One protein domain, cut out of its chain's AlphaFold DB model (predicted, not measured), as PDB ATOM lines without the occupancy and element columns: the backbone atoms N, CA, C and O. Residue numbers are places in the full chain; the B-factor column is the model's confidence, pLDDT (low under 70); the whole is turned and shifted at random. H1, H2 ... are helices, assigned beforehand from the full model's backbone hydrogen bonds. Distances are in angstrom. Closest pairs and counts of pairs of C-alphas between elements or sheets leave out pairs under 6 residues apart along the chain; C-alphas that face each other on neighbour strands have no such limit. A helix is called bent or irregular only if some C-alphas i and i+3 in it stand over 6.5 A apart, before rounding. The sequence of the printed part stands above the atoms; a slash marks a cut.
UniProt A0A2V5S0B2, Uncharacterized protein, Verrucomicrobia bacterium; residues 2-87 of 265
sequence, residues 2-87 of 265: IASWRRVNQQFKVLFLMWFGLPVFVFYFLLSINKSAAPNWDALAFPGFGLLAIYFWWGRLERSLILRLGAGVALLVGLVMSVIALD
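AT A GLANCE: This is residues 2 to 87 of the 265 residues of an uncharacterized protein of Verrucomicrobia bacterium (UniProt A0A2V5S0B2). Three long helices make an open, loose zigzag: H1 is a long, nearly straight arm, H2 folds back from it and slants away, and H3 turns off at a corner at the far end of H2. An open space lies between H1 and H3, and the two ends of the printed part stick out with residues 2 to 12 and 72 to 87. The printed part has 86 residues with three named helices, H1, H2 and H3 in that order, and no named strand; the class is all helix. The whole is loose, with a radius of gyration of the C-alphas of 16.7 A, and spans 50 by 34 by 18 A, only just flat.

HOW THE PARTS SIT: H1, residues 2 to 34, was assigned as one helix by its hydrogen bonds but is bent, with C-alphas 20 and 23 7.1 A apart; its arms H1a, residues 2 to 20, and H1b, residues 23 to 34, stand at a shallow tilt of 26 degrees. H2, residues 42 to 63, touches H1a opposite ways at a steep tilt of 44 degrees, with residues 45 to 52 of H2 and 14 to 20 of H1a; the closest C-alphas, of Leu 17 and Gly 48, are 4.6 A apart. H2 touches H1b through residues 42 to 45 and 24 to 28, closest at the C-alphas of Phe 25 and Asp 42, 5.5 A. H2 has a kink of 39 degrees near residue 53 and is irregular, with C-alphas 56 and 59 7.1 A apart. H3, residues 65 to 86, touches H2 only at the corner, closest at the C-alphas of Leu 61 and Arg 68, 5.1 A. H3 is apart from H1a and H1b. Every O i to N i+4 pair is within hydrogen-bond range in H1a and H3, against 6 of 8 in H1b and 12 of 18 in H2.

IN THESE COORDINATES: H1a begins at C-alpha 2 (144.351, 177.385, 114.643) and is 26.8 A long; H1b is 17.5 A. H2 is 32.1 A long, from C-alpha 42 (137.638, 214.036, 116.919). H3, 31.4 A long, ends at C-alpha 86 (153.529, 225.685, 115.031).

THE WHOLE: The C-alphas farthest apart are those of Ile 2 and Asp 87, 52.6 A. The printed part has no cut; the link from H1 to H2 is short and that from H2 to H3 tight. The mean pLDDT of the printed part is 85.4, and residues 2 to 6 and 35 to 39 are under 70.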
ATOM      1  N   ILE A   2     143.459 176.252 114.283       63.09
ATOM      2  CA  ILE A   2     144.351 177.385 114.643       63.09
ATOM      3  C   ILE A   2     144.322 178.553 113.629       63.09
ATOM      4  O   ILE A   2     144.269 179.720 114.018       63.09
ATOM      5  N   ALA A   3     144.289 178.267 112.322       60.44
ATOM      6  CA  ALA A   3     144.218 179.306 111.283       60.44
ATOM      7  C   ALA A   3     142.881 180.079 111.281       60.44
ATOM      8  O   ALA A   3     142.864 181.275 110.991       60.44
ATOM      9  N   SER A   4     141.780 179.414 111.651       67.81
ATOM     10  CA  SER A   4     140.460 180.042 111.802       67.81
ATOM     11  C   SER A   4     140.452 180.997 113.000       67.81
ATOM     12  O   SER A   4     140.087 182.160 112.858       67.81
ATOM     13  N   TRP A   5     141.000 180.563 114.141       65.56
ATOM     14  CA  TRP A   5     141.135 181.393 115.343       65.56
ATOM     15  C   TRP A   5     141.954 182.666 115.099       65.56
ATOM     16  O   TRP A   5     141.567 183.765 115.495       65.56
ATOM     17  N   ARG A   6     143.078 182.543 114.381       68.19
ATOM     18  CA  ARG A   6     143.920 183.693 114.026       68.19
ATOM     19  C   ARG A   6     143.180 184.678 113.117       68.19
ATOM     20  O   ARG A   6     143.328 185.879 113.306       68.19
ATOM     21  N   ARG A   7     142.374 184.189 112.168       71.31
ATOM     22  CA  ARG A   7     141.572 185.026 111.262       71.31
ATOM     23  C   ARG A   7     140.453 185.760 112.007       71.31
ATOM     24  O   ARG A   7     140.318 186.963 111.821       71.31
ATOM     25  N   VAL A   8     139.738 185.074 112.897       73.88
ATOM     26  CA  VAL A   8     138.687 185.673 113.740       73.88
ATOM     27  C   VAL A   8     139.265 186.746 114.664       73.88
ATOM     28  O   VAL A   8     138.739 187.851 114.725       73.88
ATOM     29  N   ASN A   9     140.399 186.483 115.321       77.75
ATOM     30  CA  ASN A   9     141.041 187.468 116.197       77.75
ATOM     31  C   ASN A   9     141.558 188.696 115.420       77.75
ATOM     32  O   ASN A   9     141.477 189.824 115.895       77.75
ATOM     33  N   GLN A  10     142.072 188.504 114.201       78.94
ATOM     34  CA  GLN A  10     142.465 189.618 113.328       78.94
ATOM     35  C   GLN A  10     141.252 190.452 112.895       78.94
ATOM     36  O   GLN A  10     141.302 191.676 112.968       78.94
ATOM     37  N   GLN A  11     140.145 189.806 112.523       84.44
ATOM     38  CA  GLN A  11     138.892 190.499 112.213       84.44
ATOM     39  C   GLN A  11     138.358 191.272 113.420       84.44
ATOM     40  O   GLN A  11     137.973 192.427 113.270       84.44
ATOM     41  N   PHE A  12     138.408 190.685 114.617       88.38
ATOM     42  CA  PHE A  12     137.996 191.357 115.847       88.38
ATOM     43  C   PHE A  12     138.836 192.607 116.129       88.38
ATOM     44  O   PHE A  12     138.279 193.660 116.407       88.38
ATOM     45  N   LYS A  13     140.166 192.531 115.988       89.06
ATOM     46  CA  LYS A  13     141.062 193.690 116.163       89.06
ATOM     47  C   LYS A  13     140.771 194.811 115.166       89.06
ATOM     48  O   LYS A  13     140.735 195.973 115.555       89.06
ATOM     49  N   VAL A  14     140.549 194.470 113.897       89.88
ATOM     50  CA  VAL A  14     140.215 195.451 112.851       89.88
ATOM     51  C   VAL A  14     138.861 196.103 113.134       89.88
ATOM     52  O   VAL A  14     138.756 197.327 113.098       89.88
ATOM     53  N   LEU A  15     137.845 195.303 113.467       90.81
ATOM     54  CA  LEU A  15     136.519 195.800 113.833       90.81
ATOM     55  C   LEU A  15     136.581 196.678 115.082       90.81
ATOM     56  O   LEU A  15     135.980 197.745 115.088       90.81
ATOM     57  N   PHE A  16     137.342 196.275 116.099       91.88
ATOM     58  CA  PHE A  16     137.549 197.060 117.311       91.88
ATOM     59  C   PHE A  16     138.150 198.431 116.994       91.88
ATOM     60  O   PHE A  16     137.575 199.443 117.373       91.88
ATOM     61  N   LEU A  17     139.264 198.487 116.254       92.50
ATOM     62  CA  LEU A  17     139.908 199.757 115.897       92.50
ATOM     63  C   LEU A  17     138.997 200.647 115.040       92.50
ATOM     64  O   LEU A  17     139.019 201.870 115.180       92.50
ATOM     65  N   MET A  18     138.182 200.040 114.174       91.38
ATOM     66  CA  MET A  18     137.230 200.761 113.336       91.38
ATOM     67  C   MET A  18     136.098 201.348 114.177       91.38
ATOM     68  O   MET A  18     135.840 202.542 114.088       91.38
ATOM     69  N   TRP A  19     135.464 200.545 115.031       92.38
ATOM     70  CA  TRP A  19     134.373 200.984 115.906       92.38
ATOM     71  C   TRP A  19     134.829 201.874 117.061       92.38
ATOM     72  O   TRP A  19     134.017 202.610 117.606       92.38
ATOM     73  N   PHE A  20     136.114 201.859 117.404       91.00
ATOM     74  CA  PHE A  20     136.694 202.814 118.339       91.00
ATOM     75  C   PHE A  20     136.700 204.237 117.756       91.00
ATOM     76  O   PHE A  20     136.309 205.182 118.437       91.00
ATOM     77  N   GLY A  21     137.111 204.399 116.491       90.19
ATOM     78  CA  GLY A  21     137.218 205.720 115.861       90.19
ATOM     79  C   GLY A  21     135.965 206.191 115.121       90.19
ATOM     80  O   GLY A  21     135.634 207.374 115.156       90.19
ATOM     81  N   LEU A  22     135.244 205.280 114.461       92.62
ATOM     82  CA  LEU A  22     134.169 205.613 113.522       92.62
ATOM     83  C   LEU A  22     132.985 206.361 114.151       92.62
ATOM     84  O   LEU A  22     132.601 207.382 113.581       92.62
ATOM     85  N   PRO A  23     132.417 205.947 115.300       92.19
ATOM     86  CA  PRO A  23     131.290 206.660 115.898       92.19
ATOM     87  C   PRO A  23     131.658 208.091 116.295       92.19
ATOM     88  O   PRO A  23     130.911 209.022 116.005       92.19
ATOM     89  N   VAL A  24     132.836 208.267 116.904       89.44
ATOM     90  CA  VAL A  24     133.350 209.578 117.323       89.44
ATOM     91  C   VAL A  24     133.581 210.459 116.100       89.44
ATOM     92  O   VAL A  24     133.086 211.582 116.045       89.44
ATOM     93  N   PHE A  25     134.269 209.932 115.086       89.81
ATOM     94  CA  PHE A  25     134.541 210.664 113.855       89.81
ATOM     95  C   PHE A  25     133.258 211.089 113.139       89.81
ATOM     96  O   PHE A  25     133.121 212.257 112.801       89.81
ATOM     97  N   VAL A  26     132.300 210.176 112.938       90.69
ATOM     98  CA  VAL A  26     131.032 210.489 112.258       90.69
ATOM     99  C   VAL A  26     130.247 211.541 113.035       90.69
ATOM    100  O   VAL A  26     129.753 212.491 112.433       90.69
ATOM    101  N   PHE A  27     130.166 211.420 114.361       88.88
ATOM    102  CA  PHE A  27     129.479 212.402 115.196       88.88
ATOM    103  C   PHE A  27     130.085 213.805 115.049       88.88
ATOM    104  O   PHE A  27     129.363 214.762 114.767       88.88
ATOM    105  N   TYR A  28     131.409 213.932 115.179       86.62
ATOM    106  CA  TYR A  28     132.084 215.227 115.061       86.62
ATOM    107  C   TYR A  28     132.116 215.759 113.629       86.62
ATOM    108  O   TYR A  28     131.989 216.965 113.433       86.62
ATOM    109  N   PHE A  29     132.197 214.882 112.630       86.44
ATOM    110  CA  PHE A  29     132.064 215.252 111.226       86.44
ATOM    111  C   PHE A  29     130.690 215.876 110.957       86.44
ATOM    112  O   PHE A  29     130.618 216.979 110.422       86.44
ATOM    113  N   LEU A  30     129.604 215.240 111.409       88.50
ATOM    114  CA  LEU A  30     128.251 215.790 111.283       88.50
ATOM    115  C   LEU A  30     128.086 217.097 112.067       88.50
ATOM    116  O   LEU A  30     127.475 218.043 111.570       88.50
ATOM    117  N   LEU A  31     128.666 217.187 113.268       85.06
ATOM    118  CA  LEU A  31     128.633 218.410 114.070       85.06
ATOM    119  C   LEU A  31     129.374 219.567 113.382       85.06
ATOM    120  O   LEU A  31     128.891 220.700 113.427       85.06
ATOM    121  N   SER A  32     130.498 219.283 112.714       82.38
ATOM    122  CA  SER A  32     131.329 220.284 112.028       82.38
ATOM    123  C   SER A  32     130.604 221.005 110.887       82.38
ATOM    124  O   SER A  32     130.938 222.144 110.573       82.38
ATOM    125  N   ILE A  33     129.574 220.376 110.309       82.69
ATOM    126  CA  ILE A  33     128.746 220.963 109.249       82.69
ATOM    127  C   ILE A  33     127.854 222.088 109.803       82.69
ATOM    128  O   ILE A  33     127.517 223.019 109.078       82.69
ATOM    129  N   ASN A  34     127.476 222.022 111.085       75.19
ATOM    130  CA  ASN A  34     126.470 222.910 111.676       75.19
ATOM    131  C   ASN A  34     127.045 223.889 112.715       75.19
ATOM    132  O   ASN A  34     126.538 224.995 112.889       75.19
ATOM    133  N   LYS A  35     128.100 223.502 113.440       69.75
ATOM    134  CA  LYS A  35     128.722 224.330 114.482       69.75
ATOM    135  C   LYS A  35     130.237 224.221 114.428       69.75
ATOM    136  O   LYS A  35     130.787 223.200 114.021       69.75
ATOM    137  N   SER A  36     130.919 225.251 114.928       60.19
ATOM    138  CA  SER A  36     132.342 225.171 115.260       60.19
ATOM    139  C   SER A  36     132.533 224.169 116.402       60.19
ATOM    140  O   SER A  36     132.511 224.531 117.576       60.19
ATOM    141  N   ALA A  37     132.642 222.886 116.058       58.88
ATOM    142  CA  ALA A  37     133.013 221.839 116.993       58.88
ATOM    143  C   ALA A  37     134.415 222.136 117.532       58.88
ATOM    144  O   ALA A  37     135.281 222.584 116.779       58.88
ATOM    145  N   ALA A  38     134.645 221.903 118.826       61.66
ATOM    146  CA  ALA A  38     135.989 221.972 119.377       61.66
ATOM    147  C   ALA A  38     136.829 220.860 118.704       61.66
ATOM    148  O   ALA A  38     136.543 219.680 118.921       61.66
ATOM    149  N   PRO A  39     137.819 221.207 117.856       60.38
ATOM    150  CA  PRO A  39     138.476 220.281 116.919       60.38
ATOM    151  C   PRO A  39     139.489 219.346 117.598       60.38
ATOM    152  O   PRO A  39     140.413 218.841 116.978       60.38
ATOM    153  N   ASN A  40     139.397 219.207 118.916       74.38
ATOM    154  CA  ASN A  40     140.237 218.325 119.710       74.38
ATOM    155  C   ASN A  40     139.529 217.014 120.061       74.38
ATOM    156  O   ASN A  40     140.189 216.081 120.507       74.38
ATOM    157  N   TRP A  41     138.208 216.926 119.907       76.44
ATOM    158  CA  TRP A  41     137.457 215.748 120.343       76.44
ATOM    159  C   TRP A  41     137.385 214.631 119.301       76.44
ATOM    160  O   TRP A  41     137.355 213.454 119.658       76.44
ATOM    161  N   ASP A  42     137.425 214.977 118.019       83.25
ATOM    162  CA  ASP A  42     137.638 214.036 116.919       83.25
ATOM    163  C   ASP A  42     139.037 213.408 116.964       83.25
ATOM    164  O   ASP A  42     139.235 212.312 116.435       83.25
ATOM    165  N   ALA A  43     139.983 214.029 117.682       84.19
ATOM    166  CA  ALA A  43     141.329 213.497 117.855       84.19
ATOM    167  C   ALA A  43     141.357 212.082 118.455       84.19
ATOM    168  O   ALA A  43     142.263 211.299 118.165       84.19
ATOM    169  N   LEU A  44     140.333 211.723 119.237       86.44
ATOM    170  CA  LEU A  44     140.173 210.387 119.804       86.44
ATOM    171  C   LEU A  44     140.005 209.298 118.728       86.44
ATOM    172  O   LEU A  44     140.339 208.142 118.975       86.44
ATOM    173  N   ALA A  45     139.541 209.645 117.525       89.62
ATOM    174  CA  ALA A  45     139.392 208.690 116.431       89.62
ATOM    175  C   ALA A  45     140.730 208.319 115.762       89.62
ATOM    176  O   ALA A  45     140.868 207.221 115.207       89.62
ATOM    177  N   PHE A  46     141.735 209.200 115.826       88.62
ATOM    178  CA  PHE A  46     142.980 209.035 115.071       88.62
ATOM    179  C   PHE A  46     143.870 207.866 115.513       88.62
ATOM    180  O   PHE A  46     144.445 207.244 114.623       88.62
ATOM    181  N   PRO A  47     143.986 207.481 116.800       90.50
ATOM    182  CA  PRO A  47     144.730 206.277 117.175       90.50
ATOM    183  C   PRO A  47     144.191 205.009 116.494       90.50
ATOM    184  O   PRO A  47     144.968 204.213 115.964       90.50
ATOM    185  N   GLY A  48     142.863 204.847 116.447       90.44
ATOM    186  CA  GLY A  48     142.214 203.707 115.792       90.44
ATOM    187  C   GLY A  48     142.451 203.704 114.282       90.44
ATOM    188  O   GLY A  48     142.940 202.723 113.717       90.44
ATOM    189  N   PHE A  49     142.174 204.832 113.629       91.81
ATOM    190  CA  PHE A  49     142.354 204.969 112.184       91.81
ATOM    191  C   PHE A  49     143.814 204.945 111.738       91.81
ATOM    192  O   PHE A  49     144.108 204.373 110.691       91.81
ATOM    193  N   GLY A  50     144.740 205.489 112.525       90.44
ATOM    194  CA  GLY A  50     146.172 205.462 112.237       90.44
ATOM    195  C   GLY A  50     146.722 204.037 112.220       90.44
ATOM    196  O   GLY A  50     147.407 203.647 111.274       90.44
ATOM    197  N   LEU A  51     146.354 203.217 113.209       91.50
ATOM    198  CA  LEU A  51     146.744 201.804 113.247       91.50
ATOM    199  C   LEU A  51     146.137 201.005 112.088       91.50
ATOM    200  O   LEU A  51     146.828 200.183 111.483       91.50
ATOM    201  N   LEU A  52     144.874 201.268 111.738       91.50
ATOM    202  CA  LEU A  52     144.242 200.660 110.566       91.50
ATOM    203  C   LEU A  52     144.918 201.086 109.263       91.50
ATOM    204  O   LEU A  52     145.153 200.242 108.399       91.50
ATOM    205  N   ALA A  53     145.265 202.366 109.124       89.50
ATOM    206  CA  ALA A  53     145.970 202.877 107.959       89.50
ATOM    207  C   ALA A  53     147.316 202.161 107.791       89.50
ATOM    208  O   ALA A  53     147.590 201.641 106.712       89.50
ATOM    209  N   ILE A  54     148.105 202.024 108.860       88.88
ATOM    210  CA  ILE A  54     149.356 201.256 108.821       88.88
ATOM    211  C   ILE A  54     149.071 199.810 108.408       88.88
ATOM    212  O   ILE A  54     149.638 199.335 107.429       88.88
ATOM    213  N   TYR A  55     148.152 199.124 109.089       89.50
ATOM    214  CA  TYR A  55     147.839 197.718 108.818       89.50
ATOM    215  C   TYR A  55     147.437 197.457 107.356       89.50
ATOM    216  O   TYR A  55     147.930 196.513 106.735       89.50
ATOM    217  N   PHE A  56     146.569 198.296 106.781       88.19
ATOM    218  CA  PHE A  56     146.091 198.121 105.409       88.19
ATOM    219  C   PHE A  56     147.100 198.564 104.347       88.19
ATOM    220  O   PHE A  56     147.136 197.977 103.257       88.19
ATOM    221  N   TRP A  57     147.895 199.597 104.618       87.38
ATOM    222  CA  TRP A  57     148.781 200.184 103.612       87.38
ATOM    223  C   TRP A  57     150.197 199.616 103.637       87.38
ATOM    224  O   TRP A  57     150.850 199.637 102.595       87.38
ATOM    225  N   TRP A  58     150.647 199.023 104.747       87.06
ATOM    226  CA  TRP A  58     152.012 198.511 104.909       87.06
ATOM    227  C   TRP A  58     152.452 197.585 103.766       87.06
ATOM    228  O   TRP A  58     153.391 197.891 103.034       87.06
ATOM    229  N   GLY A  59     151.710 196.500 103.524       85.75
ATOM    230  CA  GLY A  59     152.059 195.535 102.473       85.75
ATOM    231  C   GLY A  59     151.926 196.079 101.044       85.75
ATOM    232  O   GLY A  59     152.527 195.533 100.119       85.75
ATOM    233  N   ARG A  60     151.152 197.153 100.833       87.06
ATOM    234  CA  ARG A  60     151.037 197.830  99.527       87.06
ATOM    235  C   ARG A  60     152.214 198.774  99.283       87.06
ATOM    236  O   ARG A  60     152.701 198.853  98.159       87.06
ATOM    237  N   LEU A  61     152.683 199.440 100.336       88.62
ATOM    238  CA  LEU A  61     153.851 200.320 100.312       88.62
ATOM    239  C   LEU A  61     155.151 199.542 100.082       88.62
ATOM    240  O   LEU A  61     156.012 200.013  99.346       88.62
ATOM    241  N   GLU A  62     155.283 198.336 100.644       88.12
ATOM    242  CA  GLU A  62     156.457 197.478 100.412       88.12
ATOM    243  C   GLU A  62     156.577 197.009  98.956       88.12
ATOM    244  O   GLU A  62     157.680 196.829  98.448       88.12
ATOM    245  N   ARG A  63     155.444 196.819  98.272       90.19
ATOM    246  CA  ARG A  63     155.396 196.234  96.923       90.19
ATOM    247  C   ARG A  63     155.470 197.257  95.793       90.19
ATOM    248  O   ARG A  63     155.719 196.869  94.657       90.19
ATOM    249  N   SER A  64     155.222 198.537  96.069       92.56
ATOM    250  CA  SER A  64     155.151 199.582  95.044       92.56
ATOM    251  C   SER A  64     156.021 200.778  95.403       92.56
ATOM    252  O   SER A  64     155.747 201.508  96.358       92.56
ATOM    253  N   LEU A  65     157.037 201.026  94.572       89.69
ATOM    254  CA  LEU A  65     157.911 202.194  94.689       89.69
ATOM    255  C   LEU A  65     157.113 203.506  94.593       89.69
ATOM    256  O   LEU A  65     157.370 204.436  95.351       89.69
ATOM    257  N   ILE A  66     156.112 203.564  93.709       93.12
ATOM    258  CA  ILE A  66     155.284 204.761  93.490       93.12
ATOM    259  C   ILE A  66     154.490 205.104  94.753       93.12
ATOM    260  O   ILE A  66     154.496 206.252  95.189       93.12
ATOM    261  N   LEU A  67     153.847 204.110  95.378       90.38
ATOM    262  CA  LEU A  67     153.099 204.331  96.620       90.38
ATOM    263  C   LEU A  67     154.023 204.754  97.761       90.38
ATOM    264  O   LEU A  67     153.658 205.617  98.556       90.38
ATOM    265  N   ARG A  68     155.231 204.186  97.828       90.56
ATOM    266  CA  ARG A  68     156.226 204.549  98.839       90.56
ATOM    267  C   ARG A  68     156.720 205.987  98.672       90.56
ATOM    268  O   ARG A  68     156.807 206.708  99.662       90.56
ATOM    269  N   LEU A  69     156.996 206.412  97.439       92.69
ATOM    270  CA  LEU A  69     157.339 207.802  97.129       92.69
ATOM    271  C   LEU A  69     156.177 208.741  97.467       92.69
ATOM    272  O   LEU A  69     156.388 209.741  98.147       92.69
ATOM    273  N   GLY A  70     154.948 208.388  97.078       93.06
ATOM    274  CA  GLY A  70     153.746 209.161  97.400       93.06
ATOM    275  C   GLY A  70     153.525 209.324  98.907       93.06
ATOM    276  O   GLY A  70     153.269 210.432  99.372       93.06
ATOM    277  N   ALA A  71     153.700 208.254  99.689       89.81
ATOM    278  CA  ALA A  71     153.642 208.319 101.149       89.81
ATOM    279  C   ALA A  71     154.758 209.197 101.736       89.81
ATOM    280  O   ALA A  71     154.503 209.973 102.654       89.81
ATOM    281  N   GLY A  72     155.974 209.123 101.184       92.69
ATOM    282  CA  GLY A  72     157.082 210.001 101.568       92.69
ATOM    283  C   GLY A  72     156.772 211.479 101.324       92.69
ATOM    284  O   GLY A  72     156.974 212.301 102.213       92.69
ATOM    285  N   VAL A  73     156.207 211.811 100.158       95.19
ATOM    286  CA  VAL A  73     155.754 213.174  99.838       95.19
ATOM    287  C   VAL A  73     154.643 213.615 100.791       95.19
ATOM    288  O   VAL A  73     154.716 214.716 101.324       95.19
ATOM    289  N   ALA A  74     153.651 212.764 101.065       91.62
ATOM    290  CA  ALA A  74     152.566 213.088 101.992       91.62
ATOM    291  C   ALA A  74     153.076 213.373 103.416       91.62
ATOM    292  O   ALA A  74     152.645 214.340 104.042       91.62
ATOM    293  N   LEU A  75     154.028 212.574 103.911       92.56
ATOM    294  CA  LEU A  75     154.679 212.810 105.202       92.56
ATOM    295  C   LEU A  75     155.479 214.113 105.208       92.56
ATOM    296  O   LEU A  75     155.395 214.869 106.172       92.56
ATOM    297  N   LEU A  76     156.221 214.397 104.136       95.81
ATOM    298  CA  LEU A  76     156.982 215.636 104.008       95.81
ATOM    299  C   LEU A  76     156.055 216.856 104.000       95.81
ATOM    300  O   LEU A  76     156.291 217.799 104.746       95.81
ATOM    301  N   VAL A  77     154.964 216.814 103.232       95.88
ATOM    302  CA  VAL A  77     153.935 217.865 103.230       95.88
ATOM    303  C   VAL A  77     153.333 218.036 104.624       95.88
ATOM    304  O   VAL A  77     153.246 219.160 105.109       95.88
ATOM    305  N   GLY A  78     152.966 216.944 105.300       93.19
ATOM    306  CA  GLY A  78     152.423 216.999 106.660       93.19
ATOM    307  C   GLY A  78     153.403 217.601 107.670       93.19
ATOM    308  O   GLY A  78     153.005 218.400 108.518       93.19
ATOM    309  N   LEU A  79     154.692 217.278 107.551       94.25
ATOM    310  CA  LEU A  79     155.746 217.810 108.411       94.25
ATOM    311  C   LEU A  79     155.975 219.301 108.155       94.25
ATOM    312  O   LEU A  79     155.998 220.082 109.102       94.25
ATOM    313  N   VAL A  80     156.067 219.712 106.888       92.88
ATOM    314  CA  VAL A  80     156.193 221.125 106.498       92.88
ATOM    315  C   VAL A  80     154.991 221.928 106.996       92.88
ATOM    316  O   VAL A  80     155.168 222.961 107.639       92.88
ATOM    317  N   MET A  81     153.771 221.427 106.786       90.50
ATOM    318  CA  MET A  81     152.554 222.079 107.274       90.50
ATOM    319  C   MET A  81     152.514 222.162 108.802       90.50
ATOM    320  O   MET A  81     152.092 223.183 109.337       90.50
ATOM    321  N   SER A  82     152.989 221.135 109.513       89.81
ATOM    322  CA  SER A  82     153.079 221.149 110.979       89.81
ATOM    323  C   SER A  82     154.064 222.202 111.484       89.81
ATOM    324  O   SER A  82     153.752 222.923 112.426       89.81
ATOM    325  N   VAL A  83     155.231 222.337 110.844       89.19
ATOM    326  CA  VAL A  83     156.217 223.377 111.182       89.19
ATOM    327  C   VAL A  83     155.616 224.772 110.987       89.19
ATOM    328  O   VAL A  83     155.698 225.601 111.889       89.19
ATOM    329  N   ILE A  84     154.942 225.004 109.857       87.25
ATOM    330  CA  ILE A  84     154.259 226.274 109.570       87.25
ATOM    331  C   ILE A  84     153.124 226.543 110.571       87.25
ATOM    332  O   ILE A  84     152.943 227.677 111.006       87.25
ATOM    333  N   ALA A  85     152.360 225.518 110.954       84.00
ATOM    334  CA  ALA A  85     151.261 225.658 111.907       84.00
ATOM    335  C   ALA A  85     151.749 225.960 113.336       84.00
ATOM    336  O   ALA A  85     151.075 226.682 114.072       84.00
ATOM    337  N   LEU A  86     152.907 225.421 113.730       82.00
ATOM    338  CA  LEU A  86     153.529 225.685 115.031       82.00
ATOM    339  C   LEU A  86     154.195 227.063 115.083       82.00
ATOM    340  O   LEU A  86     154.128 227.746 116.111       82.00
ATOM    341  N   ASP A  87     154.824 227.479 113.983       84.38
ATOM    342  CA  ASP A  87     155.438 228.792 113.863       84.38
ATOM    343  C   ASP A  87     155.031 229.523 112.584       84.38
ATOM    344  O   ASP A  87     155.750 229.586 111.586       84.38
TER     345      ASP A  87